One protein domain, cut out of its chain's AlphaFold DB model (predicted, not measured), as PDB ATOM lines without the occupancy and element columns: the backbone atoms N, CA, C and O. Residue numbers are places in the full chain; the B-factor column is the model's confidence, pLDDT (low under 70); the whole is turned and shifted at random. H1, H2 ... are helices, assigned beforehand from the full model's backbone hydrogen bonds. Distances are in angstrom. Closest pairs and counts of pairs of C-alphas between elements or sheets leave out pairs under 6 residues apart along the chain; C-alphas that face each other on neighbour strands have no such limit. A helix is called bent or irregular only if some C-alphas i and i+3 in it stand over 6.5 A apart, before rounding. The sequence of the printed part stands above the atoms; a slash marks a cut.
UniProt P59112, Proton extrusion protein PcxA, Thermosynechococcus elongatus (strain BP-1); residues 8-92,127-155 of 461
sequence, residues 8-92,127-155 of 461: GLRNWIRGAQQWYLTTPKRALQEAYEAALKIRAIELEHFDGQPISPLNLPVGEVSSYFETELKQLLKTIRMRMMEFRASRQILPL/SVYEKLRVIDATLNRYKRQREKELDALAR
ATOM      1  N   GLY A   8      36.404 175.094 177.802       62.44
ATOM      2  CA  GLY A   8      36.191 174.482 179.116       62.44
ATOM      3  C   GLY A   8      37.191 173.363 179.401       62.44
ATOM      4  O   GLY A   8      37.831 173.368 180.452       62.44
ATOM      5  N   LEU A   9      37.413 172.467 178.431       66.29
ATOM      6  CA  LEU A   9      38.399 171.389 178.557       66.29
ATOM      7  C   LEU A   9      39.827 171.936 178.699       66.29
ATOM      8  O   LEU A   9      40.581 171.471 179.550       66.29
ATOM      9  N   ARG A  10      40.196 172.969 177.928       57.88
ATOM     10  CA  ARG A  10      41.516 173.608 178.051       57.88
ATOM     11  C   ARG A  10      41.719 174.236 179.431       57.88
ATOM     12  O   ARG A  10      42.810 174.132 179.986       57.88
ATOM     13  N   ASN A  11      40.690 174.874 179.986       61.87
ATOM     14  CA  ASN A  11      40.762 175.456 181.324       61.87
ATOM     15  C   ASN A  11      40.813 174.373 182.414       61.87
ATOM     16  O   ASN A  11      41.564 174.534 183.370       61.87
ATOM     17  N   TRP A  12      40.108 173.250 182.245       57.35
ATOM     18  CA  TRP A  12      40.181 172.102 183.156       57.35
ATOM     19  C   TRP A  12      41.556 171.421 183.130       57.35
ATOM     20  O   TRP A  12      42.138 171.197 184.186       57.35
ATOM     21  N   ILE A  13      42.132 171.184 181.944       58.97
ATOM     22  CA  ILE A  13      43.489 170.629 181.799       58.97
ATOM     23  C   ILE A  13      44.523 171.573 182.423       58.97
ATOM     24  O   ILE A  13      45.392 171.120 183.162       58.97
ATOM     25  N   ARG A  14      44.412 172.890 182.193       51.13
ATOM     26  CA  ARG A  14      45.300 173.879 182.827       51.13
ATOM     27  C   ARG A  14      45.120 173.932 184.342       51.13
ATOM     28  O   ARG A  14      46.116 174.012 185.049       51.13
ATOM     29  N   GLY A  15      43.886 173.841 184.838       51.10
ATOM     30  CA  GLY A  15      43.587 173.784 186.269       51.10
ATOM     31  C   GLY A  15      44.155 172.527 186.930       51.10
ATOM     32  O   GLY A  15      44.787 172.626 187.977       51.10
ATOM     33  N   ALA A  16      44.022 171.364 186.284       50.88
ATOM     34  CA  ALA A  16      44.614 170.107 186.734       50.88
ATOM     35  C   ALA A  16      46.150 170.159 186.710       50.88
ATOM     36  O   ALA A  16      46.786 169.759 187.679       50.88
ATOM     37  N   GLN A  17      46.752 170.722 185.656       45.83
ATOM     38  CA  GLN A  17      48.200 170.933 185.568       45.83
ATOM     39  C   GLN A  17      48.706 171.888 186.658       45.83
ATOM     40  O   GLN A  17      49.688 171.583 187.323       45.83
ATOM     41  N   GLN A  18      48.036 173.019 186.894       50.22
ATOM     42  CA  GLN A  18      48.426 173.981 187.932       50.22
ATOM     43  C   GLN A  18      48.251 173.419 189.351       50.22
ATOM     44  O   GLN A  18      49.136 173.587 190.191       50.22
ATOM     45  N   TRP A  19      47.142 172.721 189.619       51.32
ATOM     46  CA  TRP A  19      46.913 172.030 190.889       51.32
ATOM     47  C   TRP A  19      47.993 170.969 191.133       51.32
ATOM     48  O   TRP A  19      48.602 170.929 192.200       51.32
ATOM     49  N   TYR A  20      48.328 170.185 190.109       49.97
ATOM     50  CA  TYR A  20      49.346 169.143 190.187       49.97
ATOM     51  C   TYR A  20      50.768 169.692 190.399       49.97
ATOM     52  O   TYR A  20      51.485 169.227 191.283       49.97
ATOM     53  N   LEU A  21      51.164 170.737 189.663       51.25
ATOM     54  CA  LEU A  21      52.487 171.369 189.788       51.25
ATOM     55  C   LEU A  21      52.708 172.030 191.163       51.25
ATOM     56  O   LEU A  21      53.838 172.108 191.640       51.25
ATOM     57  N   THR A  22      51.640 172.494 191.819       62.17
ATOM     58  CA  THR A  22      51.714 173.158 193.136       62.17
ATOM     59  C   THR A  22      51.568 172.197 194.318       62.17
ATOM     60  O   THR A  22      52.003 172.527 195.426       62.17
ATOM     61  N   THR A  23      51.037 170.992 194.087       74.66
ATOM     62  CA  THR A  23      50.813 169.954 195.107       74.66
ATOM     63  C   THR A  23      52.068 169.626 195.936       74.66
ATOM     64  O   THR A  23      51.979 169.700 197.165       74.66
ATOM     65  N   PRO A  24      53.263 169.355 195.357       76.55
ATOM     66  CA  PRO A  24      54.440 169.019 196.162       76.55
ATOM     67  C   PRO A  24      54.941 170.197 197.007       76.55
ATOM     68  O   PRO A  24      55.245 170.015 198.185       76.55
ATOM     69  N   LYS A  25      55.012 171.416 196.443       80.90
ATOM     70  CA  LYS A  25      55.485 172.598 197.188       80.90
ATOM     71  C   LYS A  25      54.535 172.927 198.344       80.90
ATOM     72  O   LYS A  25      55.010 173.194 199.445       80.90
ATOM     73  N   ARG A  26      53.215 172.851 198.115       84.02
ATOM     74  CA  ARG A  26      52.189 173.060 199.149       84.02
ATOM     75  C   ARG A  26      52.282 172.013 200.253       84.02
ATOM     76  O   ARG A  26      52.365 172.380 201.419       84.02
ATOM     77  N   ALA A  27      52.314 170.728 199.897       85.04
ATOM     78  CA  ALA A  27      52.390 169.651 200.879       85.04
ATOM     79  C   ALA A  27      53.648 169.775 201.756       85.04
ATOM     80  O   ALA A  27      53.567 169.663 202.978       85.04
ATOM     81  N   LEU A  28      54.801 170.091 201.153       87.34
ATOM     82  CA  LEU A  28      56.034 170.330 201.900       87.34
ATOM     83  C   LEU A  28      55.925 171.542 202.834       87.34
ATOM     84  O   LEU A  28      56.385 171.473 203.972       87.34
ATOM     85  N   GLN A  29      55.327 172.638 202.365       90.26
ATOM     86  CA  GLN A  29      55.134 173.842 203.171       90.26
ATOM     87  C   GLN A  29      54.222 173.574 204.376       90.26
ATOM     88  O   GLN A  29      54.595 173.905 205.494       90.26
ATOM     89  N   GLU A  30      53.082 172.905 204.181       89.18
ATOM     90  CA  GLU A  30      52.161 172.560 205.273       89.18
ATOM     91  C   GLU A  30      52.798 171.598 206.290       89.18
ATOM     92  O   GLU A  30      52.609 171.745 207.499       89.18
ATOM     93  N   ALA A  31      53.585 170.620 205.824       89.41
ATOM     94  CA  ALA A  31      54.340 169.731 206.707       89.41
ATOM     95  C   ALA A  31      55.386 170.504 207.525       89.41
ATOM     96  O   ALA A  31      55.550 170.256 208.720       89.41
ATOM     97  N   TYR A  32      56.077 171.449 206.889       92.37
ATOM     98  CA  TYR A  32      57.071 172.293 207.539       92.37
ATOM     99  C   TYR A  32      56.434 173.209 208.589       92.37
ATOM    100  O   TYR A  32      56.902 173.254 209.723       92.37
ATOM    101  N   GLU A  33      55.323 173.868 208.264       92.40
ATOM    102  CA  GLU A  33      54.568 174.701 209.206       92.40
ATOM    103  C   GLU A  33      54.053 173.891 210.398       92.40
ATOM    104  O   GLU A  33      54.173 174.333 211.538       92.40
ATOM    105  N   ALA A  34      53.539 172.680 210.172       91.98
ATOM    106  CA  ALA A  34      53.140 171.793 211.261       91.98
ATOM    107  C   ALA A  34      54.334 171.381 212.143       91.98
ATOM    108  O   ALA A  34      54.198 171.329 213.364       91.98
ATOM    109  N   ALA A  35      55.511 171.134 211.558       91.37
ATOM    110  CA  ALA A  35      56.731 170.841 212.312       91.37
ATOM    111  C   ALA A  35      57.213 172.050 213.134       91.37
ATOM    112  O   ALA A  35      57.649 171.875 214.272       91.37
ATOM    113  N   LEU A  36      57.094 173.266 212.593       91.87
ATOM    114  CA  LEU A  36      57.383 174.499 213.324       91.87
ATOM    115  C   LEU A  36      56.398 174.732 214.470       91.87
ATOM    116  O   LEU A  36      56.837 175.109 215.549       91.87
ATOM    117  N   LYS A  37      55.101 174.457 214.277       91.61
ATOM    118  CA  LYS A  37      54.098 174.537 215.353       91.61
ATOM    119  C   LYS A  37      54.435 173.605 216.510       91.61
ATOM    120  O   LYS A  37      54.431 174.044 217.651       91.61
ATOM    121  N   ILE A  38      54.802 172.352 216.222       90.40
ATOM    122  CA  ILE A  38      55.264 171.413 217.258       90.40
ATOM    123  C   ILE A  38      56.441 172.016 218.026       90.40
ATOM    124  O   ILE A  38      56.422 172.062 219.250       90.40
ATOM    125  N   ARG A  39      57.446 172.519 217.306       88.90
ATOM    126  CA  ARG A  39      58.637 173.106 217.916       88.90
ATOM    127  C   ARG A  39      58.333 174.369 218.733       88.90
ATOM    128  O   ARG A  39      58.983 174.593 219.749       88.90
ATOM    129  N   ALA A  40      57.375 175.185 218.302       88.59
ATOM    130  CA  ALA A  40      56.912 176.348 219.053       88.59
ATOM    131  C   ALA A  40      56.272 175.917 220.380       88.59
ATOM    132  O   ALA A  40      56.673 176.418 221.423       88.59
ATOM    133  N   ILE A  41      55.387 174.911 220.354       87.64
ATOM    134  CA  ILE A  41      54.775 174.350 221.568       87.64
ATOM    135  C   ILE A  41      55.849 173.777 222.505       87.64
ATOM    136  O   ILE A  41      55.809 174.041 223.702       87.64
ATOM    137  N   GLU A  42      56.825 173.028 221.974       86.58
ATOM    138  CA  GLU A  42      57.941 172.484 222.763       86.58
ATOM    139  C   GLU A  42      58.720 173.591 223.490       86.58
ATOM    140  O   GLU A  42      59.031 173.449 224.669       86.58
ATOM    141  N   LEU A  43      59.046 174.687 222.801       86.77
ATOM    142  CA  LEU A  43      59.817 175.794 223.375       86.77
ATOM    143  C   LEU A  43      59.009 176.622 224.378       86.77
ATOM    144  O   LEU A  43      59.568 177.056 225.376       86.77
ATOM    145  N   GLU A  44      57.725 176.845 224.109       86.17
ATOM    146  CA  GLU A  44      56.870 177.709 224.924       86.17
ATOM    147  C   GLU A  44      56.368 177.017 226.200       86.17
ATOM    148  O   GLU A  44      56.255 177.663 227.235       86.17
ATOM    149  N   HIS A  45      56.096 175.709 226.142       82.83
ATOM    150  CA  HIS A  45      55.417 174.992 227.230       82.83
ATOM    151  C   HIS A  45      56.235 173.852 227.856       82.83
ATOM    152  O   HIS A  45      55.849 173.345 228.908       82.83
ATOM    153  N   PHE A  46      57.323 173.405 227.218       82.58
ATOM    154  CA  PHE A  46      58.064 172.202 227.631       82.58
ATOM    155  C   PHE A  46      59.586 172.401 227.684       82.58
ATOM    156  O   PHE A  46      60.328 171.421 227.613       82.58
ATOM    157  N   ASP A  47      60.079 173.642 227.763       80.10
ATOM    158  CA  ASP A  47      61.518 173.967 227.820       80.10
ATOM    159  C   ASP A  47      62.338 173.315 226.689       80.10
ATOM    160  O   ASP A  47      63.476 172.864 226.846       80.10
ATOM    161  N   GLY A  48      61.716 173.196 225.517       77.96
ATOM    162  CA  GLY A  48      62.289 172.552 224.348       77.96
ATOM    163  C   GLY A  48      62.329 171.027 224.411       77.96
ATOM    164  O   GLY A  48      62.883 170.439 223.484       77.96
ATOM    165  N   GLN A  49      61.777 170.364 225.432       79.99
ATOM    166  CA  GLN A  49      61.629 168.904 225.496       79.99
ATOM    167  C   GLN A  49      60.462 168.412 224.628       79.99
ATOM    168  O   GLN A  49      59.487 169.134 224.423       79.99
ATOM    169  N   PRO A  50      60.527 167.171 224.106       81.23
ATOM    170  CA  PRO A  50      59.408 166.607 223.369       81.23
ATOM    171  C   PRO A  50      58.201 166.419 224.292       81.23
ATOM    172  O   PRO A  50      58.320 165.910 225.409       81.23
ATOM    173  N   ILE A  51      57.025 166.757 223.773       80.69
ATOM    174  CA  ILE A  51      55.741 166.546 224.448       80.69
ATOM    175  C   ILE A  51      55.533 165.036 224.663       80.69
ATOM    176  O   ILE A  51      55.258 164.295 223.715       80.69
ATOM    177  N   SER A  52      55.689 164.576 225.905       75.46
ATOM    178  CA  SER A  52      55.556 163.171 226.305       75.46
ATOM    179  C   SER A  52      54.369 162.999 227.257       75.46
ATOM    180  O   SER A  52      54.274 163.770 228.216       75.46
ATOM    181  N   PRO A  53      53.511 161.969 227.081       69.28
ATOM    182  CA  PRO A  53      52.428 161.629 228.021       69.28
ATOM    183  C   PRO A  53      52.879 161.522 229.485       69.28
ATOM    184  O   PRO A  53      52.092 161.752 230.405       69.28
ATOM    185  N   LEU A  54      54.154 161.179 229.702       67.03
ATOM    186  CA  LEU A  54      54.748 161.003 231.025       67.03
ATOM    187  C   LEU A  54      55.139 162.330 231.699       67.03
ATOM    188  O   LEU A  54      55.221 162.357 232.922       67.03
ATOM    189  N   ASN A  55      55.361 163.400 230.927       71.50
ATOM    190  CA  ASN A  55      55.842 164.701 231.417       71.50
ATOM    191  C   ASN A  55      54.786 165.817 231.302       71.50
ATOM    192  O   ASN A  55      55.080 166.977 231.571       71.50
ATOM    193  N   LEU A  56      53.572 165.496 230.848       71.22
ATOM    194  CA  LEU A  56      52.492 166.470 230.697       71.22
ATOM    195  C   LEU A  56      51.944 166.913 232.068       71.22
ATOM    196  O   LEU A  56      51.724 166.042 232.916       71.22
ATOM    197  N   PRO A  57      51.624 168.209 232.260       66.21
ATOM    198  CA  PRO A  57      50.960 168.712 233.466       66.21
ATOM    199  C   PRO A  57      49.671 167.949 233.824       66.21
ATOM    200  O   PRO A  57      49.091 167.225 233.005       66.21
ATOM    201  N   VAL A  58      49.197 168.076 235.062       63.52
ATOM    202  CA  VAL A  58      47.937 167.457 235.508       63.52
ATOM    203  C   VAL A  58      46.738 168.273 234.998       63.52
ATOM    204  O   VAL A  58      46.781 169.498 234.981       63.52
ATOM    205  N   GLY A  59      45.666 167.598 234.555       71.46
ATOM    206  CA  GLY A  59      44.403 168.235 234.141       71.46
ATOM    207  C   GLY A  59      44.101 168.212 232.637       71.46
ATOM    208  O   GLY A  59      44.765 167.527 231.856       71.46
ATOM    209  N   GLU A  60      43.065 168.953 232.231       74.24
ATOM    210  CA  GLU A  60      42.526 169.007 230.858       74.24
ATOM    211  C   GLU A  60      43.564 169.474 229.825       74.24
ATOM    212  O   GLU A  60      43.627 168.937 228.716       74.24
ATOM    213  N   VAL A  61      44.471 170.362 230.244       77.89
ATOM    214  CA  VAL A  61      45.620 170.856 229.465       77.89
ATOM    215  C   VAL A  61      46.468 169.710 228.894       77.89
ATOM    216  O   VAL A  61      46.955 169.795 227.766       77.89
ATOM    217  N   SER A  62      46.591 168.587 229.614       74.06
ATOM    218  CA  SER A  62      47.328 167.422 229.111       74.06
ATOM    219  C   SER A  62      46.693 166.804 227.865       74.06
ATOM    220  O   SER A  62      47.378 166.504 226.886       74.06
ATOM    221  N   SER A  63      45.368 166.651 227.880       76.82
ATOM    222  CA  SER A  63      44.610 166.079 226.768       76.82
ATOM    223  C   SER A  63      44.620 166.987 225.540       76.82
ATOM    224  O   SER A  63      44.659 166.480 224.415       76.82
ATOM    225  N   TYR A  64      44.664 168.307 225.756       85.64
ATOM    226  CA  TYR A  64      44.800 169.303 224.701       85.64
ATOM    227  C   TYR A  64      46.119 169.115 223.940       85.64
ATOM    228  O   TYR A  64      46.092 168.782 222.752       85.64
ATOM    229  N   PHE A  65      47.264 169.192 224.632       87.02
ATOM    230  CA  PHE A  65      48.577 169.044 223.994       87.02
ATOM    231  C   PHE A  65      48.790 167.658 223.378       87.02
ATOM    232  O   PHE A  65      49.371 167.543 222.298       87.02
ATOM    233  N   GLU A  66      48.296 166.586 224.011       82.63
ATOM    234  CA  GLU A  66      48.354 165.251 223.410       82.63
ATOM    235  C   GLU A  66      47.588 165.174 222.086       82.63
ATOM    236  O   GLU A  66      48.041 164.524 221.138       82.63
ATOM    237  N   THR A  67      46.398 165.770 222.037       86.09
ATOM    238  CA  THR A  67      45.528 165.736 220.858       86.09
ATOM    239  C   THR A  67      46.114 166.585 219.742       86.09
ATOM    240  O   THR A  67      46.223 166.110 218.608       86.09
ATOM    241  N   GLU A  68      46.577 167.787 220.073       88.12
ATOM    242  CA  GLU A  68      47.216 168.692 219.126       88.12
ATOM    243  C   GLU A  68      48.496 168.082 218.544       88.12
ATOM    244  O   GLU A  68      48.651 168.025 217.322       88.12
ATOM    245  N   LEU A  69      49.362 167.501 219.380       89.48
ATOM    246  CA  LEU A  69      50.549 166.788 218.909       89.48
ATOM    247  C   LEU A  69      50.182 165.644 217.956       89.48
ATOM    248  O   LEU A  69      50.787 165.495 216.889       89.48
ATOM    249  N   LYS A  70      49.201 164.807 218.327       88.76
ATOM    250  CA  LYS A  70      48.746 163.689 217.482       88.76
ATOM    251  C   LYS A  70      48.238 164.200 216.134       88.76
ATOM    252  O   LYS A  70      48.552 163.592 215.107       88.76
ATOM    253  N   GLN A  71      47.497 165.306 216.123       90.03
ATOM    254  CA  GLN A  71      46.986 165.931 214.908       90.03
ATOM    255  C   GLN A  71      48.116 166.507 214.049       90.03
ATOM    256  O   GLN A  71      48.185 166.184 212.865       90.03
ATOM    257  N   LEU A  72      49.045 167.273 214.629       92.30
ATOM    258  CA  LEU A  72      50.183 167.853 213.912       92.30
ATOM    259  C   LEU A  72      51.085 166.767 213.313       92.30
ATOM    260  O   LEU A  72      51.388 166.809 212.121       92.30
ATOM    261  N   LEU A  73      51.439 165.728 214.077       90.77
ATOM    262  CA  LEU A  73      52.225 164.599 213.563       90.77
ATOM    263  C   LEU A  73      51.489 163.831 212.455       90.77
ATOM    264  O   LEU A  73      52.123 163.373 211.499       90.77
ATOM    265  N   LYS A  74      50.162 163.671 212.557       89.50
ATOM    266  CA  LYS A  74      49.342 163.059 211.499       89.50
ATOM    267  C   LYS A  74      49.370 163.909 210.230       89.50
ATOM    268  O   LYS A  74      49.585 163.355 209.153       89.50
ATOM    269  N   THR A  75      49.213 165.225 210.361       89.01
ATOM    270  CA  THR A  75      49.303 166.178 209.250       89.01
ATOM    271  C   THR A  75      50.668 166.097 208.578       89.01
ATOM    272  O   THR A  75      50.721 165.871 207.373       89.01
ATOM    273  N   ILE A  76      51.768 166.148 209.340       89.58
ATOM    274  CA  ILE A  76      53.129 166.020 208.795       89.58
ATOM    275  C   ILE A  76      53.270 164.727 207.988       89.58
ATOM    276  O   ILE A  76      53.712 164.760 206.845       89.58
ATOM    277  N   ARG A  77      52.868 163.575 208.541       89.46
ATOM    278  CA  ARG A  77      52.995 162.281 207.846       89.46
ATOM    279  C   ARG A  77      52.159 162.213 206.572       89.46
ATOM    280  O   ARG A  77      52.648 161.720 205.559       89.46
ATOM    281  N   MET A  78      50.921 162.701 206.621       85.72
ATOM    282  CA  MET A  78      50.014 162.702 205.473       85.72
ATOM    283  C   MET A  78      50.545 163.606 204.356       85.72
ATOM    284  O   MET A  78      50.646 163.176 203.209       85.72
ATOM    285  N   ARG A  79      51.015 164.807 204.701       87.75
ATOM    286  CA  ARG A  79      51.630 165.731 203.744       87.75
ATOM    287  C   ARG A  79      52.971 165.243 203.208       87.75
ATOM    288  O   ARG A  79      53.259 165.422 202.031       87.75
ATOM    289  N   MET A  80      53.767 164.548 204.016       88.07
ATOM    290  CA  MET A  80      54.993 163.900 203.540       88.07
ATOM    291  C   MET A  80      54.708 162.744 202.575       88.07
ATOM    292  O   MET A  80      55.483 162.523 201.646       88.07
ATOM    293  N   MET A  81      53.600 162.023 202.757       82.10
ATOM    294  CA  MET A  81      53.143 161.012 201.799       82.10
ATOM    295  C   MET A  81      52.714 161.660 200.474       82.10
ATOM    296  O   MET A  81      53.187 161.238 199.421       82.10
ATOM    297  N   GLU A  82      51.910 162.730 200.531       80.69
ATOM    298  CA  GLU A  82      51.503 163.533 199.363       80.69
ATOM    299  C   GLU A  82      52.723 164.100 198.613       80.69
ATOM    300  O   GLU A  82      52.826 163.970 197.392       80.69
ATOM    301  N   PHE A  83      53.701 164.651 199.340       84.76
ATOM    302  CA  PHE A  83      54.951 165.166 198.781       84.76
ATOM    303  C   PHE A  83      55.766 164.080 198.064       84.76
ATOM    304  O   PHE A  83      56.223 164.294 196.939       84.76
ATOM    305  N   ARG A  84      55.945 162.907 198.687       81.59
ATOM    306  CA  ARG A  84      56.716 161.793 198.106       81.59
ATOM    307  C   ARG A  84      56.054 161.243 196.844       81.59
ATOM    308  O   ARG A  84      56.751 161.064 195.847       81.59
ATOM    309  N   ALA A  85      54.736 161.037 196.870       75.92
ATOM    310  CA  ALA A  85      53.973 160.587 195.705       75.92
ATOM    311  C   ALA A  85      54.063 161.595 194.545       75.92
ATOM    312  O   ALA A  85      54.276 161.211 193.399       75.92
ATOM    313  N   SER A  86      53.988 162.893 194.855       72.84
ATOM    314  CA  SER A  86      54.073 163.960 193.849       72.84
ATOM    315  C   SER A  86      55.480 164.103 193.253       72.84
ATOM    316  O   SER A  86      55.622 164.334 192.054       72.84
ATOM    317  N   ARG A  87      56.542 163.926 194.057       67.15
ATOM    318  CA  ARG A  87      57.940 164.054 193.600       67.15
ATOM    319  C   ARG A  87      58.391 162.909 192.688       67.15
ATOM    320  O   ARG A  87      59.227 163.142 191.820       67.15
ATOM    321  N   GLN A  88      57.882 161.686 192.877       65.42
ATOM    322  CA  GLN A  88      58.242 160.547 192.014       65.42
ATOM    323  C   GLN A  88      57.812 160.748 190.556       65.42
ATOM    324  O   GLN A  88      58.429 160.186 189.657       65.42
ATOM    325  N   ILE A  89      56.785 161.563 190.326       60.16
ATOM    326  CA  ILE A  89      56.223 161.813 188.999       60.16
ATOM    327  C   ILE A  89      56.693 163.173 188.448       60.16
ATOM    328  O   ILE A  89      56.862 163.319 187.240       60.16
ATOM    329  N   LEU A  90      56.958 164.156 189.322       54.14
ATOM    330  CA  LEU A  90      57.462 165.482 188.957       54.14
ATOM    331  C   LEU A  90      58.727 165.841 189.774       54.14
ATOM    332  O   LEU A  90      58.614 166.288 190.921       54.14
ATOM    333  N   PRO A  91      59.946 165.667 189.230       53.22
ATOM    334  CA  PRO A  91      61.160 166.078 189.925       53.22
ATOM    335  C   PRO A  91      61.202 167.606 190.084       53.22
ATOM    336  O   PRO A  91      61.068 168.357 189.120       53.22
ATOM    337  N   LEU A  92      61.401 168.070 191.321       49.95
ATOM    338  CA  LEU A  92      61.708 169.473 191.611       49.95
ATOM    339  C   LEU A  92      63.086 169.823 191.025       49.95
ATOM    340  O   LEU A  92      63.986 168.982 191.047       49.95
ATOM    341  N   SER A 127      65.069 176.803 201.933       82.42
ATOM    342  CA  SER A 127      65.202 175.869 200.823       82.42
ATOM    343  C   SER A 127      64.381 174.595 201.069       82.42
ATOM    344  O   SER A 127      64.080 174.214 202.204       82.42
ATOM    345  N   VAL A 128      64.031 173.879 199.994       83.06
ATOM    346  CA  VAL A 128      63.338 172.575 200.075       83.06
ATOM    347  C   VAL A 128      64.082 171.607 201.004       83.06
ATOM    348  O   VAL A 128      63.453 170.885 201.775       83.06
ATOM    349  N   TYR A 129      65.416 171.624 200.960       82.92
ATOM    350  CA  TYR A 129      66.266 170.791 201.804       82.92
ATOM    351  C   TYR A 129      66.156 171.160 203.288       82.92
ATOM    352  O   TYR A 129      65.969 170.277 204.122       82.92
ATOM    353  N   GLU A 130      66.210 172.448 203.629       84.89
ATOM    354  CA  GLU A 130      66.073 172.903 205.019       84.89
ATOM    355  C   GLU A 130      64.702 172.551 205.597       84.89
ATOM    356  O   GLU A 130      64.625 172.068 206.730       84.89
ATOM    357  N   LYS A 131      63.634 172.700 204.800       88.12
ATOM    358  CA  LYS A 131      62.278 172.290 205.192       88.12
ATOM    359  C   LYS A 131      62.214 170.795 205.501       88.12
ATOM    360  O   LYS A 131      61.727 170.412 206.564       88.12
ATOM    361  N   LEU A 132      62.751 169.955 204.612       87.87
ATOM    362  CA  LEU A 132      62.806 168.502 204.809       87.87
ATOM    363  C   LEU A 132      63.633 168.118 206.040       87.87
ATOM    364  O   LEU A 132      63.185 167.298 206.836       87.87
ATOM    365  N   ARG A 133      64.791 168.755 206.242       89.65
ATOM    366  CA  ARG A 133      65.662 168.501 207.396       89.65
ATOM    367  C   ARG A 133      64.945 168.775 208.716       89.65
ATOM    368  O   ARG A 133      65.060 167.974 209.639       89.65
ATOM    369  N   VAL A 134      64.204 169.881 208.812       89.45
ATOM    370  CA  VAL A 134      63.418 170.209 210.013       89.45
ATOM    371  C   VAL A 134      62.306 169.184 210.232       89.45
ATOM    372  O   VAL A 134      62.158 168.688 211.346       89.45
ATOM    373  N   ILE A 135      61.570 168.809 209.182       88.40
ATOM    374  CA  ILE A 135      60.503 167.801 209.272       88.40
ATOM    375  C   ILE A 135      61.052 166.453 209.755       88.40
ATOM    376  O   ILE A 135      60.524 165.875 210.707       88.40
ATOM    377  N   ASP A 136      62.119 165.959 209.125       87.98
ATOM    378  CA  ASP A 136      62.727 164.678 209.474       87.98
ATOM    379  C   ASP A 136      63.326 164.713 210.885       87.98
ATOM    380  O   ASP A 136      63.162 163.755 211.643       87.98
ATOM    381  N   ALA A 137      63.953 165.825 211.288       89.10
ATOM    382  CA  ALA A 137      64.444 166.008 212.652       89.10
ATOM    383  C   ALA A 137      63.306 165.916 213.680       89.10
ATOM    384  O   ALA A 137      63.433 165.167 214.652       89.10
ATOM    385  N   THR A 138      62.176 166.594 213.442       89.01
ATOM    386  CA  THR A 138      60.993 166.531 214.312       89.01
ATOM    387  C   THR A 138      60.424 165.111 214.371       89.01
ATOM    388  O   THR A 138      60.242 164.558 215.456       89.01
ATOM    389  N   LEU A 139      60.206 164.448 213.229       87.90
ATOM    390  CA  LEU A 139      59.678 163.077 213.198       87.90
ATOM    391  C   LEU A 139      60.599 162.076 213.912       87.90
ATOM    392  O   LEU A 139      60.127 161.254 214.703       87.90
ATOM    393  N   ASN A 140      61.910 162.163 213.674       87.24
ATOM    394  CA  ASN A 140      62.902 161.294 214.304       87.24
ATOM    395  C   ASN A 140      63.051 161.574 215.803       87.24
ATOM    396  O   ASN A 140      63.340 160.654 216.571       87.24
ATOM    397  N   ARG A 141      62.832 162.817 216.248       87.73
ATOM    398  CA  ARG A 141      62.797 163.175 217.671       87.73
ATOM    399  C   ARG A 141      61.679 162.427 218.396       87.73
ATOM    400  O   ARG A 141      61.951 161.738 219.375       87.73
ATOM    401  N   TYR A 142      60.458 162.464 217.863       88.69
ATOM    402  CA  TYR A 142      59.318 161.751 218.450       88.69
ATOM    403  C   TYR A 142      59.392 160.230 218.283       88.69
ATOM    404  O   TYR A 142      58.876 159.499 219.129       88.69
ATOM    405  N   LYS A 143      60.043 159.727 217.226       83.75
ATOM    406  CA  LYS A 143      60.352 158.296 217.101       83.75
ATOM    407  C   LYS A 143      61.263 157.838 218.246       83.75
ATOM    408  O   LYS A 143      60.898 156.906 218.954       83.75
ATOM    409  N   ARG A 144      62.378 158.542 218.480       86.03
ATOM    410  CA  ARG A 144      63.309 158.253 219.587       86.03
ATOM    411  C   ARG A 144      62.646 158.393 220.955       86.03
ATOM    412  O   ARG A 144      62.866 157.555 221.818       86.03
ATOM    413  N   GLN A 145      61.819 159.422 221.152       84.93
ATOM    414  CA  GLN A 145      61.090 159.602 222.410       84.93
ATOM    415  C   GLN A 145      60.148 158.427 222.689       84.93
ATOM    416  O   GLN A 145      60.147 157.889 223.789       84.93
ATOM    417  N   ARG A 146      59.404 157.978 221.673       82.21
ATOM    418  CA  ARG A 146      58.537 156.804 221.788       82.21
ATOM    419  C   ARG A 146      59.332 155.545 222.133       82.21
ATOM    420  O   ARG A 146      58.887 154.772 222.965       82.21
ATOM    421  N   GLU A 147      60.485 155.328 221.508       79.68
ATOM    422  CA  GLU A 147      61.343 154.177 221.822       79.68
ATOM    423  C   GLU A 147      61.799 154.201 223.287       79.68
ATOM    424  O   GLU A 147      61.591 153.216 223.989       79.68
ATOM    425  N   LYS A 148      62.265 155.355 223.784       81.89
ATOM    426  CA  LYS A 148      62.607 155.539 225.204       81.89
ATOM    427  C   LYS A 148      61.431 155.258 226.140       81.89
ATOM    428  O   LYS A 148      61.614 154.646 227.186       81.89
ATOM    429  N   GLU A 149      60.227 155.705 225.781       82.22
ATOM    430  CA  GLU A 149      59.014 155.422 226.555       82.22
ATOM    431  C   GLU A 149      58.694 153.924 226.580       82.22
ATOM    432  O   GLU A 149      58.371 153.398 227.640       82.22
ATOM    433  N   LEU A 150      58.807 153.216 225.449       80.72
ATOM    434  CA  LEU A 150      58.610 151.764 225.419       80.72
ATOM    435  C   LEU A 150      59.635 151.036 226.295       80.72
ATOM    436  O   LEU A 150      59.250 150.142 227.046       80.72
ATOM    437  N   ASP A 151      60.904 151.433 226.231       81.36
ATOM    438  CA  ASP A 151      61.967 150.816 227.027       81.36
ATOM    439  C   ASP A 151      61.762 151.083 228.533       81.36
ATOM    440  O   ASP A 151      61.882 150.170 229.354       81.36
ATOM    441  N   ALA A 152      61.334 152.296 228.905       80.68
ATOM    442  CA  ALA A 152      60.968 152.637 230.283       80.68
ATOM    443  C   ALA A 152      59.739 151.855 230.784       80.68
ATOM    444  O   ALA A 152      59.684 151.445 231.946       80.68
ATOM    445  N   LEU A 153      58.747 151.610 229.919       81.71
ATOM    446  CA  LEU A 153      57.574 150.801 230.262       81.71
ATOM    447  C   LEU A 153      57.917 149.315 230.417       81.71
ATOM    448  O   LEU A 153      57.282 148.646 231.239       81.71
ATOM    449  N   ALA A 154      58.902 148.820 229.663       81.27
ATOM    450  CA  ALA A 154      59.400 147.452 229.747       81.27
ATOM    451  C   ALA A 154      60.216 147.203 231.030       81.27
ATOM    452  O   ALA A 154      60.068 146.140 231.626       81.27
ATOM    453  N   ARG A 155      61.025 148.171 231.490       75.66
ATOM    454  CA  ARG A 155      61.893 148.042 232.681       75.66
ATOM    455  C   ARG A 155      61.530 149.038 233.803       75.66
ATOM    456  O   ARG A 155      62.225 150.040 233.976       75.66
TER     457      ARG A 155
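Overview. This is residues 8 to 92 and 127 to 155 of the 461 residues of the protein "Proton extrusion protein PcxA" of Thermosynechococcus elongatus (strain BP-1) (UniProt P59112). Look first for a long helical hairpin, in which H1b, the longer arm of the bent helix H1, and H2 run side by side in opposite ways; H3 packs on H1b with its first part, residues 128 to 138, and slants away from the hairpin. Residues 8 to 19 of H1 stick out at one end of the rod, and residues 150 to 155, of which 150 to 154 belong to H3, stick out at the other. The printed part has 114 residues with three named helices, in the order H1, H2, H3, and no named strand; its class is all helix. It is loose, with a radius of gyration of the C-alphas of 17.8 A, and spans 61 by 27 by 25 A.

Along the chain. Begin with the longest helix, H1, residues 8 to 45, whose first C-alpha, that of Gly 8, is at (36.191, 174.482, 179.116). By its hydrogen bonds it was assigned as one helix, but it is bent: C-alphas 21 and 24 are 7.1 A apart. Its arms are H1a, residues 8 to 21, 19.7 A long, and H1b, residues 24 to 45, 31.7 A long. Find C-alpha 60 at (42.526, 169.007, 230.858); from there H2 runs through residues 60 to 89 over 44.6 A. H3, residues 128 to 154, is 39.1 A long and ends with C-alpha 154 at (59.400, 147.452, 229.747).

Arrangement. Start at the bend, where the lines of H1a and H1b stand at a steep tilt of 43 degrees. H1b and H2 touch and form a helical hairpin, with a shallow tilt of 24 degrees, opposite ways; their closest C-alphas, those of Ala 31 and Ile 76, are 4.4 A apart. H3 touches H1b with residues 128 to 138 alone, at a steep tilt of 51 degrees, the same way; look at Tyr 32 and Lys 131, whose C-alphas are the closest at 5.7 A. H2 and H3 are close but not clearly touching, their closest C-alphas being those of Ile 76 and Ile 135, 7.6 A apart. H1a touches no helix: it is close to H2 but not clearly touching, with the C-alphas of Tyr 20 and Ser 86 the closest at 7.9 A, and apart from H3. In H1a, H1b and H3 every O i to N i+4 pair is within hydrogen-bond range; in H2 25 of 26 are.

Size, cuts and confidence. The two C-alphas farthest apart, those of Gly 8 and Arg 155, are 65.0 A apart. Without the stretches that stand free, the body of 96 residues spans 47 by 22 by 21 A. The link from H1 to H2, residues 46 to 59, is long. Residues 93 to 126 are not printed, and C-alphas 92 and 127 are 11.7 A apart across this cut. The mean pLDDT of the printed part is 78.6; look for values under 70 at residues 8 to 22, 53 to 54, 57 to 58 and 87 to 92.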